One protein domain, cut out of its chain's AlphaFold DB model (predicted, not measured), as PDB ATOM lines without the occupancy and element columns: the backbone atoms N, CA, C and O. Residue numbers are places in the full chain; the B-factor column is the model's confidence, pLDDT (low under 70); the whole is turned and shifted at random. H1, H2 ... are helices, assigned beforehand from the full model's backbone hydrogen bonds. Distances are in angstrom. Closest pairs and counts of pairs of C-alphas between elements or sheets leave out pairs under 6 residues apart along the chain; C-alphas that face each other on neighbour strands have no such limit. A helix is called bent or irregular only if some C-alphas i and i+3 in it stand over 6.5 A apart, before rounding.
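Overview. This is residues 7 to 157 of the 159 residues of an uncharacterized protein of Staphylococcus aureus (UniProt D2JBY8). A long helix, H1, is the hub: a somewhat splayed three-helix bundle, H2, H3 and H6, includes H3 running beside it, while the H7-H8 hairpin packs on it and reaches toward the opposite end of the long axis from H4 and H5. H9 crosses H1 nearer its beginning, and the small H4 and H5 make a head beyond H3. The printed part has 151 residues with nine named helices, H1 to H9 in chain order, and no named strand; the class is all helix. It is compact, with a radius of gyration of the C-alphas of 16.5 A and spans of 53 by 36 by 23 A.

Arrangement. Start at H1, residues 7 to 34, the hub, touching five helices. With its residues 20 to 28 it touches H3, residues 59 to 75, at a shallow tilt of 22 degrees, opposite ways; the closest C-alphas, Asp 28 and Val 60, are 6.2 A apart. H2, residues 38 to 50, and H6, residues 97 to 114, form a bundle with H3, three helices side by side. H2 and H6 touch at a shallow tilt of 13 degrees, opposite ways, closest at C-alphas Ser 50 and Asp 107, 6.8 A. H3 and H6 touch at 36 degrees, only just steep, closest at C-alphas Leu 70 and Ile 100, 6.3 A. Look next at H7, residues 117 to 130, and H8, residues 133 to 146, a helical hairpin at 10 degrees, closest at C-alphas Ala 127 and Lys 136, 6.2 A. H8 touches H1 at C-alphas Val 142 and Asn 22, 5.6 A. H9, residues 149 to 156, touches H1 about perpendicular at 88 degrees, closest at C-alphas Tyr 155 and Glu 16, 5.4 A. H5, residues 87 to 93, touches H3 at C-alphas Phe 93 and Ala 73, 6.0 A; H4, residues 80 to 85, only just touches H5, with 3 pairs within 8 A, only at the corner. H5 is irregular: C-alphas 88 and 91 are 7.5 A apart. Every O i to N i+4 pair is within hydrogen-bond range in H1, H2, H3, H4, H6 and H9; it is 9 of 10 in H7 and in H8, and 1 of 3 in H5, where 3 of 4 O i to N i+3 pairs are.

Along the chain. Find C-alpha 7 at (10.363, -45.472, 36.852); H1 runs 39.8 A to C-alpha 34 at (42.351, -62.251, 20.133). H6 measures 25.7 A, H3 24.5 A, H8 20.2 A and H7 20.0 A. H9 ends at C-alpha 156, (24.552, -44.597, 22.731).

Size, cuts and confidence. The farthest C-alphas, Pro 80 and Lys 129, are 53.3 A apart. The printed part has no cut. The H2 to H3 link is short; the others are tight. Mean pLDDT of the printed part is 88.8; residues 54 to 56 are under 70.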
ATOM      1  N   LYS A   7      10.194 -44.026  36.972       70.50
ATOM      2  CA  LYS A   7      10.363 -45.472  36.852       70.50
ATOM      3  C   LYS A   7      11.085 -45.875  35.558       70.50
ATOM      4  O   LYS A   7      12.027 -46.649  35.620       70.50
ATOM      5  N   ILE A   8      10.696 -45.296  34.422       73.44
ATOM      6  CA  ILE A   8      11.320 -45.556  33.114       73.44
ATOM      7  C   ILE A   8      12.767 -45.046  33.096       73.44
ATOM      8  O   ILE A   8      13.646 -45.696  32.545       73.44
ATOM      9  N   GLU A   9      13.043 -43.892  33.713       73.19
ATOM     10  CA  GLU A   9      14.417 -43.378  33.779       73.19
ATOM     11  C   GLU A   9      15.328 -44.235  34.660       73.19
ATOM     12  O   GLU A   9      16.495 -44.408  34.318       73.19
ATOM     13  N   SER A  10      14.803 -44.783  35.759       74.56
ATOM     14  CA  SER A  10      15.533 -45.732  36.605       74.56
ATOM     15  C   SER A  10      15.806 -47.043  35.870       74.56
ATOM     16  O   SER A  10      16.945 -47.487  35.830       74.56
ATOM     17  N   GLU A  11      14.788 -47.628  35.228       77.00
ATOM     18  CA  GLU A  11      14.932 -48.869  34.452       77.00
ATOM     19  C   GLU A  11      15.959 -48.711  33.318       77.00
ATOM     20  O   GLU A  11      16.779 -49.597  33.088       77.00
ATOM     21  N   ASN A  12      15.970 -47.558  32.641       82.50
ATOM     22  CA  ASN A  12      16.957 -47.274  31.599       82.50
ATOM     23  C   ASN A  12      18.379 -47.109  32.153       82.50
ATOM     24  O   ASN A  12      19.326 -47.489  31.475       82.50
ATOM     25  N   GLN A  13      18.545 -46.565  33.364       82.75
ATOM     26  CA  GLN A  13      19.861 -46.456  34.005       82.75
ATOM     27  C   GLN A  13      20.421 -47.825  34.393       82.75
ATOM     28  O   GLN A  13      21.607 -48.070  34.184       82.75
ATOM     29  N   ASP A  14      19.577 -48.723  34.906       84.81
ATOM     30  CA  ASP A  14      19.987 -50.089  35.247       84.81
ATOM     31  C   ASP A  14      20.407 -50.863  33.988       84.81
ATOM     32  O   ASP A  14      21.487 -51.457  33.951       84.81
ATOM     33  N   LYS A  15      19.604 -50.768  32.919       86.25
ATOM     34  CA  LYS A  15      19.914 -51.322  31.590       86.25
ATOM     35  C   LYS A  15      21.228 -50.774  31.021       86.25
ATOM     36  O   LYS A  15      22.060 -51.532  30.528       86.25
ATOM     37  N   GLU A  16      21.431 -49.459  31.104       86.94
ATOM     38  CA  GLU A  16      22.659 -48.804  30.647       86.94
ATOM     39  C   GLU A  16      23.883 -49.297  31.430       86.94
ATOM     40  O   GLU A  16      24.927 -49.575  30.836       86.94
ATOM     41  N   HIS A  17      23.760 -49.429  32.753       87.88
ATOM     42  CA  HIS A  17      24.835 -49.918  33.611       87.88
ATOM     43  C   HIS A  17      25.205 -51.372  33.299       87.88
ATOM     44  O   HIS A  17      26.387 -51.718  33.237       87.88
ATOM     45  N   GLU A  18      24.202 -52.221  33.080       89.19
ATOM     46  CA  GLU A  18      24.405 -53.614  32.701       89.19
ATOM     47  C   GLU A  18      25.124 -53.732  31.353       89.19
ATOM     48  O   GLU A  18      26.148 -54.417  31.266       89.19
ATOM     49  N   LEU A  19      24.656 -53.017  30.327       90.62
ATOM     50  CA  LEU A  19      25.310 -53.021  29.020       90.62
ATOM     51  C   LEU A  19      26.744 -52.482  29.107       90.62
ATOM     52  O   LEU A  19      27.653 -53.083  28.542       90.62
ATOM     53  N   HIS A  20      26.976 -51.414  29.872       91.75
ATOM     54  CA  HIS A  20      28.318 -50.873  30.094       91.75
ATOM     55  C   HIS A  20      29.291 -51.934  30.627       91.75
ATOM     56  O   HIS A  20      30.412 -52.069  30.136       91.75
ATOM     57  N   LYS A  21      28.851 -52.726  31.610       92.06
ATOM     58  CA  LYS A  21      29.653 -53.813  32.177       92.06
ATOM     59  C   LYS A  21      29.929 -54.914  31.151       92.06
ATOM     60  O   LYS A  21      31.052 -55.409  31.082       92.06
ATOM     61  N   ASN A  22      28.935 -55.279  30.345       93.25
ATOM     62  CA  ASN A  22      29.095 -56.308  29.316       93.25
ATOM     63  C   ASN A  22      30.028 -55.854  28.189       93.25
ATOM     64  O   ASN A  22      30.850 -56.645  27.740       93.25
ATOM     65  N   LEU A  23      29.975 -54.579  27.792       94.50
ATOM     66  CA  LEU A  23      30.890 -54.001  26.805       94.50
ATOM     67  C   LEU A  23      32.344 -54.012  27.291       94.50
ATOM     68  O   LEU A  23      33.235 -54.398  26.531       94.50
ATOM     69  N   ILE A  24      32.583 -53.664  28.562       94.69
ATOM     70  CA  ILE A  24      33.909 -53.792  29.186       94.69
ATOM     71  C   ILE A  24      34.375 -55.245  29.108       94.69
ATOM     72  O   ILE A  24      35.443 -55.511  28.564       94.69
ATOM     73  N   ASN A  25      33.555 -56.180  29.596       93.62
ATOM     74  CA  ASN A  25      33.895 -57.600  29.632       93.62
ATOM     75  C   ASN A  25      34.199 -58.156  28.233       93.62
ATOM     76  O   ASN A  25      35.213 -58.823  28.046       93.62
ATOM     77  N   PHE A  26      33.350 -57.858  27.248       95.12
ATOM     78  CA  PHE A  26      33.540 -58.292  25.868       95.12
ATOM     79  C   PHE A  26      34.836 -57.739  25.276       95.12
ATOM     80  O   PHE A  26      35.616 -58.487  24.691       95.12
ATOM     81  N   THR A  27      35.091 -56.442  25.458       95.75
ATOM     82  CA  THR A  27      36.282 -55.787  24.900       95.75
ATOM     83  C   THR A  27      37.556 -56.318  25.552       95.75
ATOM     84  O   THR A  27      38.516 -56.619  24.845       95.75
ATOM     85  N   ASP A  28      37.561 -56.504  26.877       94.75
ATOM     86  CA  ASP A  28      38.688 -57.105  27.600       94.75
ATOM     87  C   ASP A  28      38.959 -58.530  27.101       94.75
ATOM     88  O   ASP A  28      40.104 -58.863  26.797       94.75
ATOM     89  N   MET A  29      37.924 -59.366  26.957       94.00
ATOM     90  CA  MET A  29      38.084 -60.727  26.433       94.00
ATOM     91  C   MET A  29      38.591 -60.725  24.988       94.00
ATOM     92  O   MET A  29      39.517 -61.471  24.666       94.00
ATOM     93  N   LEU A  30      38.030 -59.878  24.124       95.75
ATOM     94  CA  LEU A  30      38.458 -59.750  22.733       95.75
ATOM     95  C   LEU A  30      39.934 -59.349  22.651       95.75
ATOM     96  O   LEU A  30      40.709 -59.984  21.935       95.75
ATOM     97  N   PHE A  31      40.345 -58.326  23.395       95.31
ATOM     98  CA  PHE A  31      41.721 -57.836  23.372       95.31
ATOM     99  C   PHE A  31      42.684 -58.842  23.990       95.31
ATOM    100  O   PHE A  31      43.757 -59.081  23.442       95.31
ATOM    101  N   TYR A  32      42.301 -59.491  25.083       94.00
ATOM    102  CA  TYR A  32      43.151 -60.476  25.736       94.00
ATOM    103  C   TYR A  32      43.341 -61.728  24.868       94.00
ATOM    104  O   TYR A  32      44.475 -62.105  24.560       94.00
ATOM    105  N   TYR A  33      42.249 -62.350  24.417       94.38
ATOM    106  CA  TYR A  33      42.300 -63.641  23.730       94.38
ATOM    107  C   TYR A  33      42.569 -63.536  22.229       94.38
ATOM    108  O   TYR A  33      43.128 -64.468  21.652       94.38
ATOM    109  N   CYS A  34      42.219 -62.421  21.582       94.06
ATOM    110  CA  CYS A  34      42.351 -62.251  20.133       94.06
ATOM    111  C   CYS A  34      43.411 -61.216  19.712       94.06
ATOM    112  O   CYS A  34      43.481 -60.884  18.531       94.06
ATOM    113  N   SER A  35      44.293 -60.763  20.615       92.69
ATOM    114  CA  SER A  35      45.398 -59.821  20.311       92.69
ATOM    115  C   SER A  35      46.390 -60.295  19.239       92.69
ATOM    116  O   SER A  35      47.164 -59.498  18.711       92.69
ATOM    117  N   TYR A  36      46.402 -61.580  18.883       91.06
ATOM    118  CA  TYR A  36      47.214 -62.068  17.763       91.06
ATOM    119  C   TYR A  36      46.684 -61.588  16.399       91.06
ATOM    120  O   TYR A  36      47.439 -61.525  15.424       91.06
ATOM    121  N   ASP A  37      45.397 -61.242  16.311       94.31
ATOM    122  CA  ASP A  37      44.760 -60.743  15.097       94.31
ATOM    123  C   ASP A  37      45.167 -59.287  14.830       94.31
ATOM    124  O   ASP A  37      45.223 -58.449  15.731       94.31
ATOM    125  N   LYS A  38      45.482 -58.965  13.569       94.62
ATOM    126  CA  LYS A  38      45.942 -57.618  13.203       94.62
ATOM    127  C   LYS A  38      44.858 -56.563  13.434       94.62
ATOM    128  O   LYS A  38      45.182 -55.515  13.975       94.62
ATOM    129  N   LYS A  39      43.604 -56.848  13.069       94.12
ATOM    130  CA  LYS A  39      42.507 -55.884  13.229       94.12
ATOM    131  C   LYS A  39      42.202 -55.641  14.704       94.12
ATOM    132  O   LYS A  39      41.964 -54.512  15.095       94.12
ATOM    133  N   VAL A  40      42.266 -56.684  15.537       94.19
ATOM    134  CA  VAL A  40      42.082 -56.527  16.991       94.19
ATOM    135  C   VAL A  40      43.172 -55.638  17.594       94.19
ATOM    136  O   VAL A  40      42.866 -54.799  18.432       94.19
ATOM    137  N   ARG A  41      44.426 -55.748  17.138       94.50
ATOM    138  CA  ARG A  41      45.495 -54.830  17.576       94.50
ATOM    139  C   ARG A  41      45.278 -53.393  17.122       94.50
ATOM    140  O   ARG A  41      45.513 -52.490  17.911       94.50
ATOM    141  N   GLU A  42      44.816 -53.189  15.892       94.44
ATOM    142  CA  GLU A  42      44.443 -51.854  15.401       94.44
ATOM    143  C   GLU A  42      43.334 -51.244  16.278       94.44
ATOM    144  O   GLU A  42      43.466 -50.108  16.713       94.44
ATOM    145  N   LEU A  43      42.323 -52.028  16.676       94.75
ATOM    146  CA  LEU A  43      41.285 -51.572  17.613       94.75
ATOM    147  C   LEU A  43      41.837 -51.215  19.001       94.75
ATOM    148  O   LEU A  43      41.368 -50.266  19.625       94.75
ATOM    149  N   MET A  44      42.826 -51.961  19.502       94.00
ATOM    150  CA  MET A  44      43.498 -51.617  20.761       94.00
ATOM    151  C   MET A  44      44.210 -50.264  20.654       94.00
ATOM    152  O   MET A  44      44.136 -49.462  21.583       94.00
ATOM    153  N   GLU A  45      44.873 -49.999  19.525       92.75
ATOM    154  CA  GLU A  45      45.515 -48.711  19.243       92.75
ATOM    155  C   GLU A  45      44.480 -47.582  19.133       92.75
ATOM    156  O   GLU A  45      44.673 -46.528  19.740       92.75
ATOM    157  N   ASP A  46      43.358 -47.809  18.445       92.75
ATOM    158  CA  ASP A  46      42.269 -46.833  18.323       92.75
ATOM    159  C   ASP A  46      41.674 -46.470  19.692       92.75
ATOM    160  O   ASP A  46      41.491 -45.288  19.995       92.75
ATOM    161  N   VAL A  47      41.455 -47.467  20.559       92.62
ATOM    162  CA  VAL A  47      41.043 -47.267  21.960       92.62
ATOM    163  C   VAL A  47      42.091 -46.475  22.743       92.62
ATOM    164  O   VAL A  47      41.761 -45.599  23.539       92.62
ATOM    165  N   GLU A  48      43.377 -46.753  22.542       90.38
ATOM    166  CA  GLU A  48      44.440 -46.011  23.219       90.38
ATOM    167  C   GLU A  48      44.566 -44.554  22.768       90.38
ATOM    168  O   GLU A  48      44.975 -43.710  23.573       90.38
ATOM    169  N   ILE A  49      44.256 -44.271  21.502       88.56
ATOM    170  CA  ILE A  49      44.317 -42.937  20.897       88.56
ATOM    171  C   ILE A  49      43.089 -42.100  21.272       88.56
ATOM    172  O   ILE A  49      43.219 -40.883  21.422       88.56
ATOM    173  N   SER A  50      41.913 -42.716  21.419       84.69
ATOM    174  CA  SER A  50      40.673 -42.007  21.766       84.69
ATOM    175  C   SER A  50      40.681 -41.463  23.198       84.69
ATOM    176  O   SER A  50      40.138 -40.386  23.458       84.69
ATOM    177  N   MET A  51      41.357 -42.159  24.118       85.19
ATOM    178  CA  MET A  51      41.423 -41.780  25.528       85.19
ATOM    179  C   MET A  51      42.259 -40.522  25.786       85.19
ATOM    180  O   MET A  51      43.421 -40.422  25.383       85.19
ATOM    181  N   LYS A  52      41.726 -39.601  26.593       77.69
ATOM    182  CA  LYS A  52      42.471 -38.425  27.084       77.69
ATOM    183  C   LYS A  52      43.218 -38.722  28.373       77.69
ATOM    184  O   LYS A  52      44.278 -38.141  28.613       77.69
ATOM    185  N   VAL A  53      42.679 -39.614  29.205       73.25
ATOM    186  CA  VAL A  53      43.250 -39.955  30.514       73.25
ATOM    187  C   VAL A  53      43.478 -41.459  30.603       73.25
ATOM    188  O   VAL A  53      42.542 -42.240  30.750       73.25
ATOM    189  N   LYS A  54      44.748 -41.871  30.574       69.56
ATOM    190  CA  LYS A  54      45.126 -43.272  30.793       69.56
ATOM    191  C   LYS A  54      45.102 -43.588  32.293       69.56
ATOM    192  O   LYS A  54      45.674 -42.844  33.088       69.56
ATOM    193  N   SER A  55      44.463 -44.692  32.685       66.69
ATOM    194  CA  SER A  55      44.561 -45.238  34.046       66.69
ATOM    195  C   SER A  55      45.473 -46.465  34.083       66.69
ATOM    196  O   SER A  55      45.625 -47.167  33.087       66.69
ATOM    197  N   GLU A  56      46.051 -46.758  35.249       64.19
ATOM    198  CA  GLU A  56      46.972 -47.892  35.442       64.19
ATOM    199  C   GLU A  56      46.279 -49.271  35.441       64.19
ATOM    200  O   GLU A  56      46.963 -50.289  35.486       64.19
ATOM    201  N   LYS A  57      44.936 -49.341  35.419       72.25
ATOM    202  CA  LYS A  57      44.196 -50.607  35.590       72.25
ATOM    203  C   LYS A  57      44.120 -51.459  34.318       72.25
ATOM    204  O   LYS A  57      44.487 -52.624  34.342       72.25
ATOM    205  N   SER A  58      43.577 -50.902  33.240       84.56
ATOM    206  CA  SER A  58      43.452 -51.526  31.913       84.56
ATOM    207  C   SER A  58      43.100 -50.430  30.905       84.56
ATOM    208  O   SER A  58      42.422 -49.459  31.264       84.56
ATOM    209  N   ILE A  59      43.541 -50.576  29.652       89.94
ATOM    210  CA  ILE A  59      43.167 -49.668  28.557       89.94
ATOM    211  C   ILE A  59      41.650 -49.683  28.331       89.94
ATOM    212  O   ILE A  59      41.040 -48.629  28.203       89.94
ATOM    213  N   VAL A  60      41.023 -50.860  28.418       92.50
ATOM    214  CA  VAL A  60      39.579 -51.042  28.227       92.50
ATOM    215  C   VAL A  60      38.815 -50.353  29.349       92.50
ATOM    216  O   VAL A  60      37.942 -49.528  29.098       92.50
ATOM    217  N   PHE A  61      39.189 -50.626  30.603       90.81
ATOM    218  CA  PHE A  61      38.549 -49.981  31.748       90.81
ATOM    219  C   PHE A  61      38.672 -48.455  31.683       90.81
ATOM    220  O   PHE A  61      37.722 -47.744  32.002       90.81
ATOM    221  N   SER A  62      39.833 -47.946  31.267       91.31
ATOM    222  CA  SER A  62      40.066 -46.507  31.128       91.31
ATOM    223  C   SER A  62      39.149 -45.894  30.068       91.31
ATOM    224  O   SER A  62      38.499 -44.888  30.352       91.31
ATOM    225  N   PHE A  63      39.022 -46.545  28.911       94.38
ATOM    226  CA  PHE A  63      38.189 -46.099  27.796       94.38
ATOM    227  C   PHE A  63      36.715 -46.018  28.184       94.38
ATOM    228  O   PHE A  63      36.097 -44.956  28.119       94.38
ATOM    229  N   TYR A  64      36.163 -47.107  28.715       93.50
ATOM    230  CA  TYR A  64      34.770 -47.122  29.156       93.50
ATOM    231  C   TYR A  64      34.533 -46.192  30.359       93.50
ATOM    232  O   TYR A  64      33.512 -45.503  30.419       93.50
ATOM    233  N   SER A  65      35.484 -46.077  31.293       91.19
ATOM    234  CA  SER A  65      35.365 -45.121  32.402       91.19
ATOM    235  C   SER A  65      35.316 -43.674  31.909       91.19
ATOM    236  O   SER A  65      34.555 -42.876  32.459       91.19
ATOM    237  N   GLU A  66      36.093 -43.327  30.884       92.06
ATOM    238  CA  GLU A  66      36.057 -42.006  30.260       92.06
ATOM    239  C   GLU A  66      34.703 -41.730  29.591       92.06
ATOM    240  O   GLU A  66      34.105 -40.689  29.872       92.06
ATOM    241  N   ILE A  67      34.155 -42.684  28.830       92.88
ATOM    242  CA  ILE A  67      32.803 -42.577  28.249       92.88
ATOM    243  C   ILE A  67      31.764 -42.314  29.343       92.88
ATOM    244  O   ILE A  67      30.957 -41.388  29.233       92.88
ATOM    245  N   HIS A  68      31.797 -43.081  30.436       91.69
ATOM    246  CA  HIS A  68      30.877 -42.880  31.555       91.69
ATOM    247  C   HIS A  68      31.002 -41.466  32.143       91.69
ATOM    248  O   HIS A  68      29.996 -40.777  32.328       91.69
ATOM    249  N   LYS A  69      32.229 -40.990  32.384       91.44
ATOM    250  CA  LYS A  69      32.475 -39.632  32.897       91.44
ATOM    251  C   LYS A  69      31.979 -38.555  31.937       91.44
ATOM    252  O   LYS A  69      31.366 -37.593  32.397       91.44
ATOM    253  N   LEU A  70      32.174 -38.720  30.629       92.38
ATOM    254  CA  LEU A  70      31.644 -37.819  29.603       92.38
ATOM    255  C   LEU A  70      30.113 -37.776  29.635       92.38
ATOM    256  O   LEU A  70      29.541 -36.685  29.639       92.38
ATOM    257  N   LYS A  71      29.436 -38.928  29.740       91.56
ATOM    258  CA  LYS A  71      27.968 -38.992  29.857       91.56
ATOM    259  C   LYS A  71      27.459 -38.297  31.122       91.56
ATOM    260  O   LYS A  71      26.500 -37.524  31.052       91.56
ATOM    261  N   VAL A  72      28.109 -38.516  32.266       89.56
ATOM    262  CA  VAL A  72      27.749 -37.855  33.533       89.56
ATOM    263  C   VAL A  72      27.997 -36.347  33.451       89.56
ATOM    264  O   VAL A  72      27.105 -35.561  33.774       89.56
ATOM    265  N   ALA A  73      29.163 -35.922  32.959       90.19
ATOM    266  CA  ALA A  73      29.491 -34.508  32.784       90.19
ATOM    267  C   ALA A  73      28.502 -33.809  31.844       90.19
ATOM    268  O   ALA A  73      28.046 -32.704  32.129       90.19
ATOM    269  N   ARG A  74      28.098 -34.478  30.761       90.62
ATOM    270  CA  ARG A  74      27.066 -33.994  29.843       90.62
ATOM    271  C   ARG A  74      25.715 -33.813  30.536       90.62
ATOM    272  O   ARG A  74      25.096 -32.759  30.402       90.62
ATOM    273  N   LYS A  75      25.262 -34.823  31.288       88.38
ATOM    274  CA  LYS A  75      23.976 -34.815  32.011       88.38
ATOM    275  C   LYS A  75      23.871 -33.639  32.984       88.38
ATOM    276  O   LYS A  75      22.806 -33.045  33.111       88.38
ATOM    277  N   PHE A  76      24.977 -33.294  33.636       88.25
ATOM    278  CA  PHE A  76      25.040 -32.238  34.647       88.25
ATOM    279  C   PHE A  76      25.724 -30.953  34.161       88.25
ATOM    280  O   PHE A  76      26.082 -30.099  34.967       88.25
ATOM    281  N   TYR A  77      25.897 -30.781  32.848       85.12
ATOM    282  CA  TYR A  77      26.699 -29.691  32.287       85.12
ATOM    283  C   TYR A  77      26.211 -28.293  32.704       85.12
ATOM    284  O   TYR A  77      27.009 -27.394  32.973       85.12
ATOM    285  N   TYR A  78      24.892 -28.115  32.792       85.31
ATOM    286  CA  TYR A  78      24.255 -26.856  33.190       85.31
ATOM    287  C   TYR A  78      23.888 -26.795  34.679       85.31
ATOM    288  O   TYR A  78      23.269 -25.820  35.102       85.31
ATOM    289  N   ASP A  79      24.266 -27.800  35.475       86.38
ATOM    290  CA  ASP A  79      24.039 -27.821  36.919       86.38
ATOM    291  C   ASP A  79      25.305 -27.372  37.678       86.38
ATOM    292  O   ASP A  79      26.249 -28.155  37.840       86.38
ATOM    293  N   PRO A  80      25.358 -26.120  38.172       81.69
ATOM    294  CA  PRO A  80      26.531 -25.601  38.870       81.69
ATOM    295  C   PRO A  80      26.847 -26.368  40.161       81.69
ATOM    296  O   PRO A  80      28.021 -26.520  40.493       81.69
ATOM    297  N   TYR A  81      25.840 -26.916  40.850       82.06
ATOM    298  CA  TYR A  81      26.054 -27.671  42.086       82.06
ATOM    299  C   TYR A  81      26.803 -28.982  41.817       82.06
ATOM    300  O   TYR A  81      27.751 -29.332  42.523       82.06
ATOM    301  N   SER A  82      26.422 -29.694  40.760       80.06
ATOM    302  CA  SER A  82      27.105 -30.922  40.340       80.06
ATOM    303  C   SER A  82      28.534 -30.663  39.845       80.06
ATOM    304  O   SER A  82      29.427 -31.485  40.079       80.06
ATOM    305  N   ARG A  83      28.782 -29.501  39.219       76.56
ATOM    306  CA  ARG A  83      30.119 -29.089  38.750       76.56
ATOM    307  C   ARG A  83      31.094 -28.801  39.885       76.56
ATOM    308  O   ARG A  83      32.260 -29.172  39.784       76.56
ATOM    309  N   GLU A  84      30.634 -28.158  40.954       76.81
ATOM    310  CA  GLU A  84      31.482 -27.833  42.109       76.81
ATOM    311  C   GLU A  84      31.843 -29.072  42.941       76.81
ATOM    312  O   GLU A  84      32.948 -29.158  43.480       76.81
ATOM    313  N   ASN A  85      30.940 -30.055  43.006       78.50
ATOM    314  CA  ASN A  85      31.088 -31.214  43.888       78.50
ATOM    315  C   ASN A  85      31.801 -32.423  43.257       78.50
ATOM    316  O   ASN A  85      32.211 -33.322  43.991       78.50
ATOM    317  N   SER A  86      32.014 -32.446  41.936       80.88
ATOM    318  CA  SER A  86      32.606 -33.603  41.237       80.88
ATOM    319  C   SER A  86      34.032 -33.311  40.757       80.88
ATOM    320  O   SER A  86      34.265 -32.935  39.605       80.88
ATOM    321  N   LYS A  87      35.018 -33.479  41.649       79.31
ATOM    322  CA  LYS A  87      36.439 -33.181  41.360       79.31
ATOM    323  C   LYS A  87      36.987 -33.998  40.191       79.31
ATOM    324  O   LYS A  87      37.735 -33.483  39.366       79.31
ATOM    325  N   ASP A  88      36.573 -35.247  40.114       81.81
ATOM    326  CA  ASP A  88      36.937 -36.263  39.130       81.81
ATOM    327  C   ASP A  88      36.292 -36.033  37.749       81.81
ATOM    328  O   ASP A  88      36.716 -36.644  36.769       81.81
ATOM    329  N   LEU A  89      35.343 -35.092  37.648       86.31
ATOM    330  CA  LEU A  89      34.740 -34.649  36.386       86.31
ATOM    331  C   LEU A  89      35.217 -33.265  35.929       86.31
ATOM    332  O   LEU A  89      34.801 -32.787  34.874       86.31
ATOM    333  N   LYS A  90      36.088 -32.610  36.706       85.38
ATOM    334  CA  LYS A  90      36.504 -31.221  36.468       85.38
ATOM    335  C   LYS A  90      37.044 -31.001  35.055       85.38
ATOM    336  O   LYS A  90      36.724 -29.992  34.437       85.38
ATOM    337  N   GLU A  91      37.849 -31.931  34.549       85.69
ATOM    338  CA  GLU A  91      38.423 -31.846  33.200       85.69
ATOM    339  C   GLU A  91      37.339 -31.890  32.117       85.69
ATOM    340  O   GLU A  91      37.356 -31.074  31.197       85.69
ATOM    341  N   TYR A  92      36.331 -32.747  32.284       88.75
ATOM    342  CA  TYR A  92      35.204 -32.865  31.359       88.75
ATOM    343  C   TYR A  92      34.256 -31.661  31.443       88.75
ATOM    344  O   TYR A  92      33.783 -31.181  30.419       88.75
ATOM    345  N   PHE A  93      34.039 -31.091  32.632       87.50
ATOM    346  CA  PHE A  93      33.257 -29.857  32.796       87.50
ATOM    347  C   PHE A  93      33.938 -28.594  32.255       87.50
ATOM    348  O   PHE A  93      33.288 -27.547  32.181       87.50
ATOM    349  N   ASN A  94      35.228 -28.660  31.923       88.56
ATOM    350  CA  ASN A  94      35.942 -27.576  31.250       88.56
ATOM    351  C   ASN A  94      35.835 -27.663  29.721       88.56
ATOM    352  O   ASN A  94      36.167 -26.696  29.036       88.56
ATOM    353  N   MET A  95      35.394 -28.801  29.177       90.19
ATOM    354  CA  MET A  95      35.109 -28.941  27.751       90.19
ATOM    355  C   MET A  95      33.821 -28.197  27.391       90.19
ATOM    356  O   MET A  95      32.950 -28.023  28.237       90.19
ATOM    357  N   SER A  96      33.669 -27.785  26.129       92.44
ATOM    358  CA  SER A  96      32.364 -27.327  25.645       92.44
ATOM    359  C   SER A  96      31.410 -28.513  25.480       92.44
ATOM    360  O   SER A  96      31.855 -29.643  25.255       92.44
ATOM    361  N   ILE A  97      30.099 -28.267  25.540       91.12
ATOM    362  CA  ILE A  97      29.090 -29.314  25.328       91.12
ATOM    363  C   ILE A  97      29.234 -29.972  23.946       91.12
ATOM    364  O   ILE A  97      29.109 -31.188  23.823       91.12
ATOM    365  N   GLU A  98      29.590 -29.200  22.916       93.38
ATOM    366  CA  GLU A  98      29.865 -29.700  21.565       93.38
ATOM    367  C   GLU A  98      31.096 -30.605  21.550       93.38
ATOM    368  O   GLU A  98      31.097 -31.641  20.891       93.38
ATOM    369  N   SER A  99      32.137 -30.242  22.304       92.94
ATOM    370  CA  SER A  99      33.328 -31.076  22.428       92.94
ATOM    371  C   SER A  99      33.040 -32.377  23.173       92.94
ATOM    372  O   SER A  99      33.633 -33.389  22.817       92.94
ATOM    373  N   ILE A 100      32.162 -32.367  24.183       92.31
ATOM    374  CA  ILE A 100      31.734 -33.583  24.892       92.31
ATOM    375  C   ILE A 100      30.963 -34.498  23.938       92.31
ATOM    376  O   ILE A 100      31.302 -35.673  23.828       92.31
ATOM    377  N   ASN A 101      29.977 -33.957  23.215       92.81
ATOM    378  CA  ASN A 101      29.183 -34.724  22.249       92.81
ATOM    379  C   ASN A 101      30.066 -35.336  21.161       92.81
ATOM    380  O   ASN A 101      29.960 -36.525  20.895       92.81
ATOM    381  N   LYS A 102      30.988 -34.550  20.596       92.62
ATOM    382  CA  LYS A 102      31.908 -35.035  19.566       92.62
ATOM    383  C   LYS A 102      32.813 -36.156  20.075       92.62
ATOM    384  O   LYS A 102      33.046 -37.107  19.342       92.62
ATOM    385  N   THR A 103      33.337 -36.051  21.300       93.00
ATOM    386  CA  THR A 103      34.145 -37.135  21.883       93.00
ATOM    387  C   THR A 103      33.296 -38.395  22.080       93.00
ATOM    388  O   THR A 103      33.712 -39.453  21.634       93.00
ATOM    389  N   LEU A 104      32.076 -38.276  22.615       93.50
ATOM    390  CA  LEU A 104      31.163 -39.420  22.755       93.50
ATOM    391  C   LEU A 104      30.829 -40.084  21.410       93.50
ATOM    392  O   LEU A 104      30.847 -41.303  21.320       93.50
ATOM    393  N   GLU A 105      30.554 -39.305  20.361       92.88
ATOM    394  CA  GLU A 105      30.303 -39.835  19.012       92.88
ATOM    395  C   GLU A 105      31.507 -40.613  18.464       92.88
ATOM    396  O   GLU A 105      31.338 -41.672  17.863       92.88
ATOM    397  N   GLN A 106      32.724 -40.105  18.682       92.56
ATOM    398  CA  GLN A 106      33.955 -40.791  18.282       92.56
ATOM    399  C   GLN A 106      34.156 -42.091  19.067       92.56
ATOM    400  O   GLN A 106      34.466 -43.117  18.468       92.56
ATOM    401  N   ASP A 107      33.931 -42.063  20.379       93.62
ATOM    402  CA  ASP A 107      34.056 -43.243  21.234       93.62
ATOM    403  C   ASP A 107      33.015 -44.316  20.876       93.62
ATOM    404  O   ASP A 107      33.334 -45.502  20.838       93.62
ATOM    405  N   PHE A 108      31.781 -43.920  20.553       93.38
ATOM    406  CA  PHE A 108      30.749 -44.854  20.094       93.38
ATOM    407  C   PHE A 108      31.086 -45.475  18.738       93.38
ATOM    408  O   PHE A 108      30.880 -46.671  18.571       93.38
ATOM    409  N   ALA A 109      31.695 -44.725  17.817       92.62
ATOM    410  CA  ALA A 109      32.180 -45.296  16.561       92.62
ATOM    411  C   ALA A 109      33.287 -46.344  16.788       92.62
ATOM    412  O   ALA A 109      33.321 -47.364  16.106       92.62
ATOM    413  N   VAL A 110      34.168 -46.140  17.775       94.12
ATOM    414  CA  VAL A 110      35.156 -47.161  18.169       94.12
ATOM    415  C   VAL A 110      34.458 -48.399  18.745       94.12
ATOM    416  O   VAL A 110      34.843 -49.523  18.425       94.12
ATOM    417  N   ILE A 111      33.404 -48.223  19.548       93.75
ATOM    418  CA  ILE A 111      32.601 -49.345  20.061       93.75
ATOM    419  C   ILE A 111      31.913 -50.108  18.922       93.75
ATOM    420  O   ILE A 111      31.931 -51.337  18.949       93.75
ATOM    421  N   ASP A 112      31.371 -49.425  17.912       92.38
ATOM    422  CA  ASP A 112      30.765 -50.065  16.733       92.38
ATOM    423  C   ASP A 112      31.768 -50.978  16.002       92.38
ATOM    424  O   ASP A 112      31.423 -52.084  15.582       92.38
ATOM    425  N   GLU A 113      33.028 -50.551  15.889       94.50
ATOM    426  CA  GLU A 113      34.103 -51.339  15.268       94.50
ATOM    427  C   GLU A 113      34.591 -52.497  16.164       94.50
ATOM    428  O   GLU A 113      35.062 -53.533  15.674       94.50
ATOM    429  N   ILE A 114      34.434 -52.377  17.487       94.38
ATOM    430  CA  ILE A 114      34.693 -53.458  18.448       94.38
ATOM    431  C   ILE A 114      33.580 -54.513  18.385       94.38
ATOM    432  O   ILE A 114      33.871 -55.703  18.224       94.38
ATOM    433  N   VAL A 115      32.313 -54.105  18.477       92.75
ATOM    434  CA  VAL A 115      31.138 -54.989  18.588       92.75
ATOM    435  C   VAL A 115      30.623 -55.371  17.199       92.75
ATOM    436  O   VAL A 115      29.501 -55.086  16.792       92.75
ATOM    437  N   THR A 116      31.471 -56.061  16.437       93.44
ATOM    438  CA  THR A 116      31.118 -56.569  15.108       93.44
ATOM    439  C   THR A 116      30.854 -58.068  15.133       93.44
ATOM    440  O   THR A 116      31.471 -58.825  15.885       93.44
ATOM    441  N   LYS A 117      30.017 -58.546  14.203       93.06
ATOM    442  CA  LYS A 117      29.813 -59.991  13.977       93.06
ATOM    443  C   LYS A 117      31.116 -60.738  13.675       93.06
ATOM    444  O   LYS A 117      31.195 -61.940  13.907       93.06
ATOM    445  N   GLU A 118      32.118 -60.059  13.112       94.12
ATOM    446  CA  GLU A 118      33.442 -60.643  12.880       94.12
ATOM    447  C   GLU A 118      34.175 -60.871  14.206       94.12
ATOM    448  O   GLU A 118      34.678 -61.970  14.441       94.12
ATOM    449  N   ASN A 119      34.206 -59.866  15.083       94.75
ATOM    450  CA  ASN A 119      34.896 -59.950  16.369       94.75
ATOM    451  C   ASN A 119      34.205 -60.910  17.341       94.75
ATOM    452  O   ASN A 119      34.892 -61.690  17.999       94.75
ATOM    453  N   ILE A 120      32.869 -60.943  17.351       94.38
ATOM    454  CA  ILE A 120      32.090 -61.946  18.095       94.38
ATOM    455  C   ILE A 120      32.515 -63.356  17.667       94.38
ATOM    456  O   ILE A 120      32.973 -64.142  18.492       94.38
ATOM    457  N   LYS A 121      32.506 -63.644  16.358       94.44
ATOM    458  CA  LYS A 121      32.917 -64.957  15.832       94.44
ATOM    459  C   LYS A 121      34.363 -65.320  16.145       94.44
ATOM    460  O   LYS A 121      34.665 -66.501  16.324       94.44
ATOM    461  N   LYS A 122      35.278 -64.344  16.167       94.38
ATOM    462  CA  LYS A 122      36.680 -64.575  16.559       94.38
ATOM    463  C   LYS A 122      36.752 -65.073  17.998       94.38
ATOM    464  O   LYS A 122      37.418 -66.079  18.248       94.38
ATOM    465  N   LEU A 123      36.039 -64.408  18.903       93.81
ATOM    466  CA  LEU A 123      36.027 -64.757  20.316       93.81
ATOM    467  C   LEU A 123      35.313 -66.094  20.566       93.81
ATOM    468  O   LEU A 123      35.866 -66.944  21.258       93.81
ATOM    469  N   GLU A 124      34.176 -66.350  19.912       94.19
ATOM    470  CA  GLU A 124      33.492 -67.656  19.938       94.19
ATOM    471  C   GLU A 124      34.405 -68.788  19.442       94.19
ATOM    472  O   GLU A 124      34.510 -69.840  20.067       94.19
ATOM    473  N   SER A 125      35.128 -68.567  18.338       93.88
ATOM    474  CA  SER A 125      36.052 -69.565  17.776       93.88
ATOM    475  C   SER A 125      37.241 -69.858  18.693       93.88
ATOM    476  O   SER A 125      37.800 -70.959  18.647       93.88
ATOM    477  N   TYR A 126      37.671 -68.868  19.479       94.12
ATOM    478  CA  TYR A 126      38.688 -69.050  20.509       94.12
ATOM    479  C   TYR A 126      38.114 -69.845  21.684       94.12
ATOM    480  O   TYR A 126      38.676 -70.876  22.056       94.12
ATOM    481  N   ALA A 127      36.969 -69.409  22.214       93.94
ATOM    482  CA  ALA A 127      36.288 -70.056  23.327       93.94
ATOM    483  C   ALA A 127      35.998 -71.529  23.029       93.94
ATOM    484  O   ALA A 127      36.267 -72.390  23.860       93.94
ATOM    485  N   GLU A 128      35.574 -71.861  21.808       93.94
ATOM    486  CA  GLU A 128      35.258 -73.242  21.444       93.94
ATOM    487  C   GLU A 128      36.440 -74.206  21.625       93.94
ATOM    488  O   GLU A 128      36.243 -75.371  21.972       93.94
ATOM    489  N   LYS A 129      37.667 -73.711  21.438       93.69
ATOM    490  CA  LYS A 129      38.903 -74.499  21.530       93.69
ATOM    491  C   LYS A 129      39.519 -74.523  22.924       93.69
ATOM    492  O   LYS A 129      40.242 -75.471  23.225       93.69
ATOM    493  N   TYR A 130      39.317 -73.469  23.712       94.00
ATOM    494  CA  TYR A 130      40.121 -73.215  24.910       94.00
ATOM    495  C   TYR A 130      39.311 -73.034  26.194       94.00
ATOM    496  O   TYR A 130      39.905 -73.134  27.265       94.00
ATOM    497  N   PHE A 131      38.009 -72.762  26.108       94.94
ATOM    498  CA  PHE A 131      37.158 -72.545  27.276       94.94
ATOM    499  C   PHE A 131      36.445 -73.830  27.696       94.94
ATOM    500  O   PHE A 131      36.129 -74.684  26.861       94.94
ATOM    501  N   ASP A 132      36.184 -73.947  28.994       95.12
ATOM    502  CA  ASP A 132      35.251 -74.936  29.536       95.12
ATOM    503  C   ASP A 132      33.781 -74.524  29.305       95.12
ATOM    504  O   ASP A 132      33.495 -73.475  28.726       95.12
ATOM    505  N   GLU A 133      32.836 -75.395  29.672       93.56
ATOM    506  CA  GLU A 133      31.403 -75.161  29.437       93.56
ATOM    507  C   GLU A 133      30.888 -73.912  30.169       93.56
ATOM    508  O   GLU A 133      30.189 -73.107  29.553       93.56
ATOM    509  N   ASP A 134      31.304 -73.703  31.421       92.31
ATOM    510  CA  ASP A 134      30.892 -72.552  32.233       92.31
ATOM    511  C   ASP A 134      31.396 -71.236  31.608       92.31
ATOM    512  O   ASP A 134      30.647 -70.277  31.430       92.31
ATOM    513  N   GLN A 135      32.661 -71.203  31.183       91.62
ATOM    514  CA  GLN A 135      33.262 -70.050  30.508       91.62
ATOM    515  C   GLN A 135      32.604 -69.740  29.158       91.62
ATOM    516  O   GLN A 135      32.505 -68.572  28.766       91.62
ATOM    517  N   LYS A 136      32.170 -70.768  28.418       92.88
ATOM    518  CA  LYS A 136      31.417 -70.585  27.168       92.88
ATOM    519  C   LYS A 136      30.033 -70.005  27.440       92.88
ATOM    520  O   LYS A 136      29.621 -69.101  26.716       92.88
ATOM    521  N   GLU A 137      29.336 -70.490  28.464       92.00
ATOM    522  CA  GLU A 137      28.030 -69.959  28.866       92.00
ATOM    523  C   GLU A 137      28.136 -68.485  29.286       92.00
ATOM    524  O   GLU A 137      27.360 -67.650  28.817       92.00
ATOM    525  N   ASP A 138      29.150 -68.134  30.079       90.31
ATOM    526  CA  ASP A 138      29.427 -66.747  30.466       90.31
ATOM    527  C   ASP A 138      29.682 -65.843  29.250       90.31
ATOM    528  O   ASP A 138      29.156 -64.727  29.181       90.31
ATOM    529  N   LEU A 139      30.451 -66.316  28.262       91.94
ATOM    530  CA  LEU A 139      30.701 -65.569  27.030       91.94
ATOM    531  C   LEU A 139      29.414 -65.359  26.219       91.94
ATOM    532  O   LEU A 139      29.161 -64.244  25.763       91.94
ATOM    533  N   LEU A 140      28.600 -66.401  26.048       91.12
ATOM    534  CA  LEU A 140      27.330 -66.309  25.322       91.12
ATOM    535  C   LEU A 140      26.372 -65.330  26.005       91.12
ATOM    536  O   LEU A 140      25.792 -64.480  25.338       91.12
ATOM    537  N   ASN A 141      26.294 -65.358  27.338       90.31
ATOM    538  CA  ASN A 141      25.504 -64.403  28.115       90.31
ATOM    539  C   ASN A 141      25.966 -62.949  27.918       90.31
ATOM    540  O   ASN A 141      25.144 -62.031  27.932       90.31
ATOM    541  N   VAL A 142      27.272 -62.713  27.752       91.81
ATOM    542  CA  VAL A 142      27.805 -61.382  27.425       91.81
ATOM    543  C   VAL A 142      27.441 -60.990  25.991       91.81
ATOM    544  O   VAL A 142      26.983 -59.867  25.786       91.81
ATOM    545  N   ILE A 143      27.608 -61.895  25.019       90.56
ATOM    546  CA  ILE A 143      27.302 -61.656  23.597       90.56
ATOM    547  C   ILE A 143      25.818 -61.322  23.399       90.56
ATOM    548  O   ILE A 143      25.499 -60.316  22.766       90.56
ATOM    549  N   ASP A 144      24.917 -62.101  23.999       88.38
ATOM    550  CA  ASP A 144      23.469 -61.890  23.896       88.38
ATOM    551  C   ASP A 144      23.056 -60.501  24.402       88.38
ATOM    552  O   ASP A 144      22.156 -59.870  23.850       88.38
ATOM    553  N   LYS A 145      23.737 -59.989  25.434       87.69
ATOM    554  CA  LYS A 145      23.435 -58.672  26.007       87.69
ATOM    555  C   LYS A 145      24.012 -57.506  25.215       87.69
ATOM    556  O   LYS A 145      23.450 -56.417  25.292       87.69
ATOM    557  N   ILE A 146      25.119 -57.692  24.493       87.75
ATOM    558  CA  ILE A 146      25.710 -56.628  23.659       87.75
ATOM    559  C   ILE A 146      25.096 -56.562  22.254       87.75
ATOM    560  O   ILE A 146      25.137 -55.498  21.648       87.75
ATOM    561  N   ASP A 147      24.510 -57.656  21.746       81.62
ATOM    562  CA  ASP A 147      23.789 -57.678  20.455       81.62
ATOM    563  C   ASP A 147      22.337 -57.159  20.582       81.62
ATOM    564  O   ASP A 147      21.614 -57.022  19.591       81.62
ATOM    565  N   ASP A 148      21.895 -56.821  21.801       84.81
ATOM    566  CA  ASP A 148      20.593 -56.203  22.040       84.81
ATOM    567  C   ASP A 148      20.582 -54.747  21.548       84.81
ATOM    568  O   ASP A 148      21.122 -53.820  22.161       84.81
ATOM    569  N   LYS A 149      19.899 -54.546  20.420       81.12
ATOM    570  CA  LYS A 149      19.765 -53.248  19.764       81.12
ATOM    571  C   LYS A 149      19.060 -52.197  20.630       81.12
ATOM    572  O   LYS A 149      19.419 -51.025  20.550       81.12
ATOM    573  N   GLU A 150      18.069 -52.578  21.437       78.25
ATOM    574  CA  GLU A 150      17.361 -51.633  22.312       78.25
ATOM    575  C   GLU A 150      18.300 -51.139  23.416       78.25
ATOM    576  O   GLU A 150      18.378 -49.936  23.675       78.25
ATOM    577  N   LEU A 151      19.062 -52.050  24.026       78.38
ATOM    578  CA  LEU A 151      20.074 -51.690  25.019       78.38
ATOM    579  C   LEU A 151      21.158 -50.806  24.401       78.38
ATOM    580  O   LEU A 151      21.531 -49.791  24.997       78.38
ATOM    581  N   TYR A 152      21.624 -51.139  23.196       81.31
ATOM    582  CA  TYR A 152      22.643 -50.357  22.502       81.31
ATOM    583  C   TYR A 152      22.170 -48.939  22.166       81.31
ATOM    584  O   TYR A 152      22.896 -47.967  22.394       81.31
ATOM    585  N   GLU A 153      20.931 -48.793  21.695       83.94
ATOM    586  CA  GLU A 153      20.317 -47.486  21.452       83.94
ATOM    587  C   GLU A 153      20.200 -46.676  22.751       83.94
ATOM    588  O   GLU A 153      20.529 -45.493  22.749       83.94
ATOM    589  N   ILE A 154      19.818 -47.291  23.879       79.56
ATOM    590  CA  ILE A 154      19.792 -46.624  25.196       79.56
ATOM    591  C   ILE A 154      21.196 -46.156  25.601       79.56
ATOM    592  O   ILE A 154      21.368 -45.031  26.078       79.56
ATOM    593  N   TYR A 155      22.208 -46.997  25.400       81.69
ATOM    594  CA  TYR A 155      23.581 -46.713  25.806       81.69
ATOM    595  C   TYR A 155      24.245 -45.619  24.966       81.69
ATOM    596  O   TYR A 155      24.946 -44.768  25.520       81.69
ATOM    597  N   THR A 156      23.996 -45.596  23.659       83.12
ATOM    598  CA  THR A 156      24.552 -44.597  22.731       83.12
ATOM    599  C   THR A 156      23.712 -43.322  22.643       83.12
ATOM    600  O   THR A 156      24.108 -42.355  21.992       83.12
ATOM    601  N   HIS A 157      22.562 -43.264  23.321       81.69
ATOM    602  CA  HIS A 157      21.680 -42.109  23.255       81.69
ATOM    603  C   HIS A 157      22.300 -40.847  23.879       81.69
ATOM    604  O   HIS A 157      22.550 -40.758  25.086       81.69
TER     605      HIS A 157